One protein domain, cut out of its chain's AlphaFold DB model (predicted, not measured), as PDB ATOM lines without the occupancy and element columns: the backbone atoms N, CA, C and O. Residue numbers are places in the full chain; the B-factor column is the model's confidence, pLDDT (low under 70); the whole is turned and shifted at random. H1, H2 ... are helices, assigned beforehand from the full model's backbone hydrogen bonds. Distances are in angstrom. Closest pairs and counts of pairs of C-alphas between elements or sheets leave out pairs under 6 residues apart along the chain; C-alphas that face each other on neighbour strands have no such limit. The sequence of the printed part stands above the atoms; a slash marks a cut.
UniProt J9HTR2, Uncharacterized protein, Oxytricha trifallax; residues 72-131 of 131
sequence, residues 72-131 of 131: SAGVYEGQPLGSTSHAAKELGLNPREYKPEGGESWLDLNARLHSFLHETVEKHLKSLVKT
ATOM      1  N   SER A  72     184.428 161.718 210.759       96.56
ATOM      2  CA  SER A  72     184.452 160.945 209.513       96.56
ATOM      3  C   SER A  72     183.033 160.616 209.038       96.56
ATOM      4  O   SER A  72     182.210 160.072 209.791       96.56
ATOM      5  N   ALA A  73     182.744 160.933 207.777       96.25
ATOM      6  CA  ALA A  73     181.504 160.556 207.106       96.25
ATOM      7  C   ALA A  73     181.585 159.165 206.452       96.25
ATOM      8  O   ALA A  73     180.557 158.644 206.014       96.25
ATOM      9  N   GLY A  74     182.771 158.547 206.422       96.50
ATOM     10  CA  GLY A  74     182.985 157.221 205.845       96.50
ATOM     11  C   GLY A  74     182.596 157.172 204.369       96.50
ATOM     12  O   GLY A  74     183.009 158.019 203.581       96.50
ATOM     13  N   VAL A  75     181.738 156.222 204.000       97.25
ATOM     14  CA  VAL A  75     181.181 156.103 202.638       97.25
ATOM     15  C   VAL A  75     180.439 157.355 202.139       97.25
ATOM     16  O   VAL A  75     180.197 157.479 200.943       97.25
ATOM     17  N   TYR A  76     180.097 158.299 203.022       96.69
ATOM     18  CA  TYR A  76     179.446 159.562 202.659       96.69
ATOM     19  C   TYR A  76     180.408 160.751 202.507       96.69
ATOM     20  O   TYR A  76     179.949 161.881 202.347       96.69
ATOM     21  N   GLU A  77     181.726 160.549 202.556       95.62
ATOM     22  CA  GLU A  77     182.678 161.624 202.255       95.62
ATOM     23  C   GLU A  77     182.456 162.181 200.837       95.62
ATOM     24  O   GLU A  77     182.273 161.442 199.868       95.62
ATOM     25  N   GLY A  78     182.437 163.511 200.718       93.75
ATOM     26  CA  GLY A  78     182.159 164.211 199.457       93.75
ATOM     27  C   GLY A  78     180.687 164.233 199.023       93.75
ATOM     28  O   GLY A  78     180.378 164.832 197.994       93.75
ATOM     29  N   GLN A  79     179.777 163.626 199.789       95.69
ATOM     30  CA  GLN A  79     178.335 163.695 199.535       95.69
ATOM     31  C   GLN A  79     177.723 165.002 200.078       95.69
ATOM     32  O   GLN A  79     178.357 165.698 200.879       95.69
ATOM     33  N   PRO A  80     176.492 165.366 199.663       96.38
ATOM     34  CA  PRO A  80     175.801 166.540 200.185       96.38
ATOM     35  C   PRO A  80     175.702 166.568 201.716       96.38
ATOM     36  O   PRO A  80     175.620 165.541 202.396       96.38
ATOM     37  N   LEU A  81     175.658 167.778 202.277       93.50
ATOM     38  CA  LEU A  81     175.477 167.953 203.714       93.50
ATOM     39  C   LEU A  81     174.184 167.258 204.167       93.50
ATOM     40  O   LEU A  81     173.111 167.483 203.611       93.50
ATOM     41  N   GLY A  82     174.296 166.422 205.197       94.12
ATOM     42  CA  GLY A  82     173.166 165.675 205.749       94.12
ATOM     43  C   GLY A  82     172.990 164.260 205.197       94.12
ATOM     44  O   GLY A  82     172.149 163.545 205.735       94.12
ATOM     45  N   SER A  83     173.795 163.797 204.229       96.19
ATOM     46  CA  SER A  83     173.696 162.425 203.692       96.19
ATOM     47  C   SER A  83     173.755 161.336 204.769       96.19
ATOM     48  O   SER A  83     172.958 160.404 204.743       96.19
ATOM     49  N   THR A  84     174.625 161.485 205.772       95.94
ATOM     50  CA  THR A  84     174.705 160.554 206.915       95.94
ATOM     51  C   THR A  84     173.421 160.532 207.747       95.94
ATOM     52  O   THR A  84     172.960 159.470 208.156       95.94
ATOM     53  N   SER A  85     172.817 161.701 207.984       94.81
ATOM     54  CA  SER A  85     171.580 161.832 208.766       94.81
ATOM     55  C   SER A  85     170.362 161.338 207.993       94.81
ATOM     56  O   SER A  85     169.464 160.739 208.578       94.81
ATOM     57  N   HIS A  86     170.340 161.561 206.680       96.81
ATOM     58  CA  HIS A  86     169.307 161.033 205.803       96.81
ATOM     59  C   HIS A  86     169.355 159.502 205.764       96.81
ATOM     60  O   HIS A  86     168.335 158.869 206.007       96.81
ATOM     61  N   ALA A  87     170.540 158.911 205.589       96.75
ATOM     62  CA  ALA A  87     170.713 157.461 205.630       96.75
ATOM     63  C   ALA A  87     170.263 156.844 206.963       96.75
ATOM     64  O   ALA A  87     169.548 155.846 206.968       96.75
ATOM     65  N   ALA A  88     170.617 157.469 208.092       97.19
ATOM     66  CA  ALA A  88     170.132 157.037 209.402       97.19
ATOM     67  C   ALA A  88     168.596 157.028 209.462       97.19
ATOM     68  O   ALA A  88     168.001 156.055 209.920       97.19
ATOM     69  N   LYS A  89     167.955 158.090 208.956       96.81
ATOM     70  CA  LYS A  89     166.496 158.230 208.946       96.81
ATOM     71  C   LYS A  89     165.810 157.164 208.087       96.81
ATOM     72  O   LYS A  89     164.821 156.600 208.541       96.81
ATOM     73  N   GLU A  90     166.330 156.877 206.894       97.12
ATOM     74  CA  GLU A  90     165.794 155.829 206.005       97.12
ATOM     75  C   GLU A  90     165.865 154.435 206.646       97.12
ATOM     76  O   GLU A  90     164.985 153.604 206.446       97.12
ATOM     77  N   LEU A  91     166.876 154.196 207.485       96.31
ATOM     78  CA  LEU A  91     167.028 152.956 208.252       96.31
ATOM     79  C   LEU A  91     166.222 152.941 209.566       96.31
ATOM     80  O   LEU A  91     166.288 151.965 210.309       96.31
ATOM     81  N   GLY A  92     165.489 154.013 209.890       97.19
ATOM     82  CA  GLY A  92     164.776 154.149 211.165       97.19
ATOM     83  C   GLY A  92     165.700 154.275 212.386       97.19
ATOM     84  O   GLY A  92     165.281 153.992 213.506       97.19
ATOM     85  N   LEU A  93     166.955 154.682 212.183       96.56
ATOM     86  CA  LEU A  93     167.979 154.802 213.221       96.56
ATOM     87  C   LEU A  93     168.107 156.243 213.730       96.56
ATOM     88  O   LEU A  93     167.880 157.213 213.004       96.56
ATOM     89  N   ASN A  94     168.551 156.395 214.980       95.75
ATOM     90  CA  ASN A  94     168.912 157.695 215.542       95.75
ATOM     91  C   ASN A  94     170.162 158.255 214.823       95.75
ATOM     92  O   ASN A  94     171.231 157.644 214.915       95.75
ATOM     93  N   PRO A  95     170.103 159.440 214.180       93.50
ATOM     94  CA  PRO A  95     171.258 160.036 213.501       93.50
ATOM     95  C   PRO A  95     172.475 160.290 214.401       93.50
ATOM     96  O   PRO A  95     173.589 160.409 213.893       93.50
ATOM     97  N   ARG A  96     172.289 160.390 215.727       93.19
ATOM     98  CA  ARG A  96     173.397 160.541 216.685       93.19
ATOM     99  C   ARG A  96     174.173 159.246 216.918       93.19
ATOM    100  O   ARG A  96     175.382 159.289 217.134       93.19
ATOM    101  N   GLU A  97     173.486 158.115 216.852       95.12
ATOM    102  CA  GLU A  97     174.049 156.788 217.118       95.12
ATOM    103  C   GLU A  97     174.482 156.081 215.833       95.12
ATOM    104  O   GLU A  97     175.358 155.222 215.867       95.12
ATOM    105  N   TYR A  98     173.908 156.468 214.690       97.19
ATOM    106  CA  TYR A  98     174.244 155.878 213.404       97.19
ATOM    107  C   TYR A  98     175.727 156.057 213.062       97.19
ATOM    108  O   TYR A  98     176.253 157.175 213.017       97.19
ATOM    109  N   LYS A  99     176.380 154.929 212.777       97.44
ATOM    110  CA  LYS A  99     177.764 154.848 212.324       97.44
ATOM    111  C   LYS A  99     177.783 154.416 210.856       97.44
ATOM    112  O   LYS A  99     177.481 153.255 210.579       97.44
ATOM    113  N   PRO A 100     178.115 155.315 209.914       96.81
ATOM    114  CA  PRO A 100     178.248 154.933 208.517       96.81
ATOM    115  C   PRO A 100     179.449 153.999 208.332       96.81
ATOM    116  O   PRO A 100     180.421 154.063 209.089       96.81
ATOM    117  N   GLU A 101     179.400 153.156 207.302       97.56
ATOM    118  CA  GLU A 101     180.523 152.292 206.940       97.56
ATOM    119  C   GLU A 101     181.801 153.122 206.741       97.56
ATOM    120  O   GLU A 101     181.790 154.160 206.077       97.56
ATOM    121  N   GLY A 102     182.898 152.703 207.381       97.25
ATOM    122  CA  GLY A 102     184.180 153.415 207.346       97.25
ATOM    123  C   GLY A 102     184.194 154.788 208.036       97.25
ATOM    124  O   GLY A 102     185.195 155.499 207.940       97.25
ATOM    125  N   GLY A 103     183.115 155.189 208.717       96.50
ATOM    126  CA  GLY A 103     183.004 156.490 209.371       96.50
ATOM    127  C   GLY A 103     182.729 156.418 210.868       96.50
ATOM    128  O   GLY A 103     182.896 155.386 211.519       96.50
ATOM    129  N   GLU A 104     182.328 157.558 211.423       97.62
ATOM    130  CA  GLU A 104     182.094 157.742 212.855       97.62
ATOM    131  C   GLU A 104     180.619 158.034 213.140       97.62
ATOM    132  O   GLU A 104     179.948 158.732 212.373       97.62
ATOM    133  N   SER A 105     180.121 157.558 214.278       97.19
ATOM    134  CA  SER A 105     178.919 158.112 214.912       97.19
ATOM    135  C   SER A 105     179.250 159.414 215.658       97.19
ATOM    136  O   SER A 105     180.416 159.788 215.808       97.19
ATOM    137  N   TRP A 106     178.237 160.129 216.157       96.44
ATOM    138  CA  TRP A 106     178.495 161.264 217.053       96.44
ATOM    139  C   TRP A 106     179.036 160.812 218.413       96.44
ATOM    140  O   TRP A 106     179.779 161.558 219.046       96.44
ATOM    141  N   LEU A 107     178.706 159.590 218.843       96.25
ATOM    142  CA  LEU A 107     179.249 158.998 220.066       96.25
ATOM    143  C   LEU A 107     180.748 158.698 219.936       96.25
ATOM    144  O   LEU A 107     181.499 159.032 220.848       96.25
ATOM    145  N   ASP A 108     181.188 158.152 218.795       97.38
ATOM    146  CA  ASP A 108     182.612 157.914 218.509       97.38
ATOM    147  C   ASP A 108     183.409 159.234 218.557       97.38
ATOM    148  O   ASP A 108     184.418 159.334 219.260       97.38
ATOM    149  N   LEU A 109     182.908 160.274 217.870       97.81
ATOM    150  CA  LEU A 109     183.498 161.618 217.880       97.81
ATOM    151  C   LEU A 109     183.602 162.171 219.305       97.81
ATOM    152  O   LEU A 109     184.655 162.666 219.712       97.81
ATOM    153  N   ASN A 110     182.507 162.085 220.063       97.50
ATOM    154  CA  ASN A 110     182.457 162.594 221.423       97.50
ATOM    155  C   ASN A 110     183.469 161.872 222.322       97.50
ATOM    156  O   ASN A 110     184.215 162.523 223.048       97.50
ATOM    157  N   ALA A 111     183.553 160.543 222.234       97.38
ATOM    158  CA  ALA A 111     184.484 159.746 223.024       97.38
ATOM    159  C   ALA A 111     185.947 160.148 222.774       97.38
ATOM    160  O   ALA A 111     186.693 160.385 223.731       97.38
ATOM    161  N   ARG A 112     186.364 160.303 221.506       97.94
ATOM    162  CA  ARG A 112     187.749 160.701 221.202       97.94
ATOM    163  C   ARG A 112     188.066 162.143 221.599       97.94
ATOM    164  O   ARG A 112     189.174 162.401 222.068       97.94
ATOM    165  N   LEU A 113     187.111 163.069 221.463       97.50
ATOM    166  CA  LEU A 113     187.290 164.454 221.908       97.50
ATOM    167  C   LEU A 113     187.380 164.545 223.433       97.50
ATOM    168  O   LEU A 113     188.240 165.258 223.945       97.50
ATOM    169  N   HIS A 114     186.559 163.787 224.162       97.50
ATOM    170  CA  HIS A 114     186.650 163.711 225.619       97.50
ATOM    171  C   HIS A 114     188.003 163.175 226.084       97.50
ATOM    172  O   HIS A 114     188.591 163.763 226.986       97.50
ATOM    173  N   SER A 115     188.518 162.112 225.459       97.69
ATOM    174  CA  SER A 115     189.856 161.585 225.762       97.69
ATOM    175  C   SER A 115     190.943 162.644 225.537       97.69
ATOM    176  O   SER A 115     191.753 162.878 226.432       97.69
ATOM    177  N   PHE A 116     190.914 163.352 224.403       97.00
ATOM    178  CA  PHE A 116     191.872 164.426 224.127       97.00
ATOM    179  C   PHE A 116     191.798 165.566 225.151       97.00
ATOM    180  O   PHE A 116     192.826 166.009 225.668       97.00
ATOM    181  N   LEU A 117     190.588 166.050 225.449       95.19
ATOM    182  CA  LEU A 117     190.394 167.147 226.392       95.19
ATOM    183  C   LEU A 117     190.813 166.744 227.801       95.19
ATOM    184  O   LEU A 117     191.471 167.529 228.475       95.19
ATOM    185  N   HIS A 118     190.479 165.525 228.226       94.88
ATOM    186  CA  HIS A 118     190.894 164.997 229.518       94.88
ATOM    187  C   HIS A 118     192.419 165.003 229.638       94.88
ATOM    188  O   HIS A 118     192.947 165.705 230.493       94.88
ATOM    189  N   GLU A 119     193.131 164.343 228.723       94.62
ATOM    190  CA  GLU A 119     194.599 164.291 228.733       94.62
ATOM    191  C   GLU A 119     195.247 165.679 228.658       94.62
ATOM    192  O   GLU A 119     196.239 165.947 229.332       94.62
ATOM    193  N   THR A 120     194.684 166.590 227.861       92.94
ATOM    194  CA  THR A 120     195.204 167.958 227.711       92.94
ATOM    195  C   THR A 120     195.034 168.764 228.998       92.94
ATOM    196  O   THR A 120     195.956 169.464 229.417       92.94
ATOM    197  N   VAL A 121     193.880 168.639 229.658       91.12
ATOM    198  CA  VAL A 121     193.630 169.251 230.970       91.12
ATOM    199  C   VAL A 121     194.548 168.638 232.024       91.12
ATOM    200  O   VAL A 121     195.153 169.364 232.806       91.12
ATOM    201  N   GLU A 122     194.724 167.320 232.040       91.31
ATOM    202  CA  GLU A 122     195.658 166.676 232.964       91.31
ATOM    203  C   GLU A 122     197.094 167.164 232.771       91.31
ATOM    204  O   GLU A 122     197.765 167.504 233.743       91.31
ATOM    205  N   LYS A 123     197.541 167.269 231.519       90.56
ATOM    206  CA  LYS A 123     198.896 167.702 231.172       90.56
ATOM    207  C   LYS A 123     199.185 169.145 231.588       90.56
ATOM    208  O   LYS A 123     200.279 169.418 232.076       90.56
ATOM    209  N   HIS A 124     198.228 170.057 231.394       88.69
ATOM    210  CA  HIS A 124     198.481 171.503 231.500       88.69
ATOM    211  C   HIS A 124     197.830 172.185 232.705       88.69
ATOM    212  O   HIS A 124     198.300 173.236 233.125       88.69
ATOM    213  N   LEU A 125     196.759 171.617 233.267       78.50
ATOM    214  CA  LEU A 125     196.003 172.220 234.373       78.50
ATOM    215  C   LEU A 125     196.199 171.487 235.706       78.50
ATOM    216  O   LEU A 125     196.176 172.140 236.748       78.50
ATOM    217  N   LYS A 126     196.452 170.168 235.735       61.56
ATOM    218  CA  LYS A 126     196.696 169.468 237.019       61.56
ATOM    219  C   LYS A 126     198.039 169.825 237.670       61.56
ATOM    220  O   LYS A 126     198.199 169.607 238.865       61.56
ATOM    221  N   SER A 127     198.973 170.439 236.943       53.19
ATOM    222  CA  SER A 127     200.181 171.037 237.535       53.19
ATOM    223  C   SER A 127     199.900 172.332 238.317       53.19
ATOM    224  O   SER A 127     200.734 172.732 239.127       53.19
ATOM    225  N   LEU A 128     198.729 172.957 238.122       52.72
ATOM    226  CA  LEU A 128     198.322 174.213 238.767       52.72
ATOM    227  C   LEU A 128     197.491 174.004 240.045       52.72
ATOM    228  O   LEU A 128     197.276 174.956 240.790       52.72
ATOM    229  N   VAL A 129     197.055 172.770 240.328       49.03
ATOM    230  CA  VAL A 129     196.305 172.403 241.540       49.03
ATOM    231  C   VAL A 129     197.135 171.419 242.366       49.03
ATOM    232  O   VAL A 129     196.778 170.258 242.541       49.03
ATOM    233  N   LYS A 130     198.294 171.867 242.857       43.72
ATOM    234  CA  LYS A 130     198.913 171.235 244.028       43.72
ATOM    235  C   LYS A 130     198.262 171.846 245.272       43.72
ATOM    236  O   LYS A 130     198.609 172.963 245.641       43.72
ATOM    237  N   THR A 131     197.280 171.143 245.837       43.09
ATOM    238  CA  THR A 131     196.856 171.307 247.242       43.09
ATOM    239  C   THR A 131     197.993 170.979 248.194       43.09
ATOM    240  O   THR A 131     198.747 170.028 247.879       43.09
TER     241      THR A 131
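This is residues 72 to 131 of the 131 residues of an uncharacterized protein of Oxytricha trifallax (UniProt J9HTR2). Picture one long helix, H2, sticking out as an arm from a small compact head of loops, with the short helix H1 in that head. Residues 110 to 131, most of H2 and the tail after it, make this arm; the start of H2 is rooted in the head. The printed part has 60 residues, with two named helices in the order H1, H2 and no named strand; the class is all helix, though only 27 residues are in named elements. The whole is extended, with a radius of gyration of the C-alphas of 16.7 A and spans of 54 by 23 by 17 A.

Look first at H2, residues 106 to 124. Residues 110 to 131, of which 110 to 124 belong to H2, stand free. Then turn to H1, residues 83 to 90; H1 and H2 are apart. Between them you will find residues 91 to 105, a long link of 15 residues. In H1 and H2 every O i to N i+4 pair is within hydrogen-bond range.

Find C-alpha 106 at (178.495, 161.264, 217.053); from there H2 runs 26.7 A to C-alpha 124 at (198.481, 171.503, 231.500). Go back to C-alpha 83 at (173.696, 162.425, 203.692), where H1 begins; its last C-alpha, that of Glu 90, is 10.5 A away.

The two C-alphas farthest apart are those of Glu 90 and Thr 131, at 53.9 A. Without the stretch that stands free, the body of 38 residues spans 23 by 20 by 14 A. The printed part has no cut and ends at residue 131, the chain's last. The mean pLDDT of the printed part is 91.0; look at residues 126 to 131 for the values under 70.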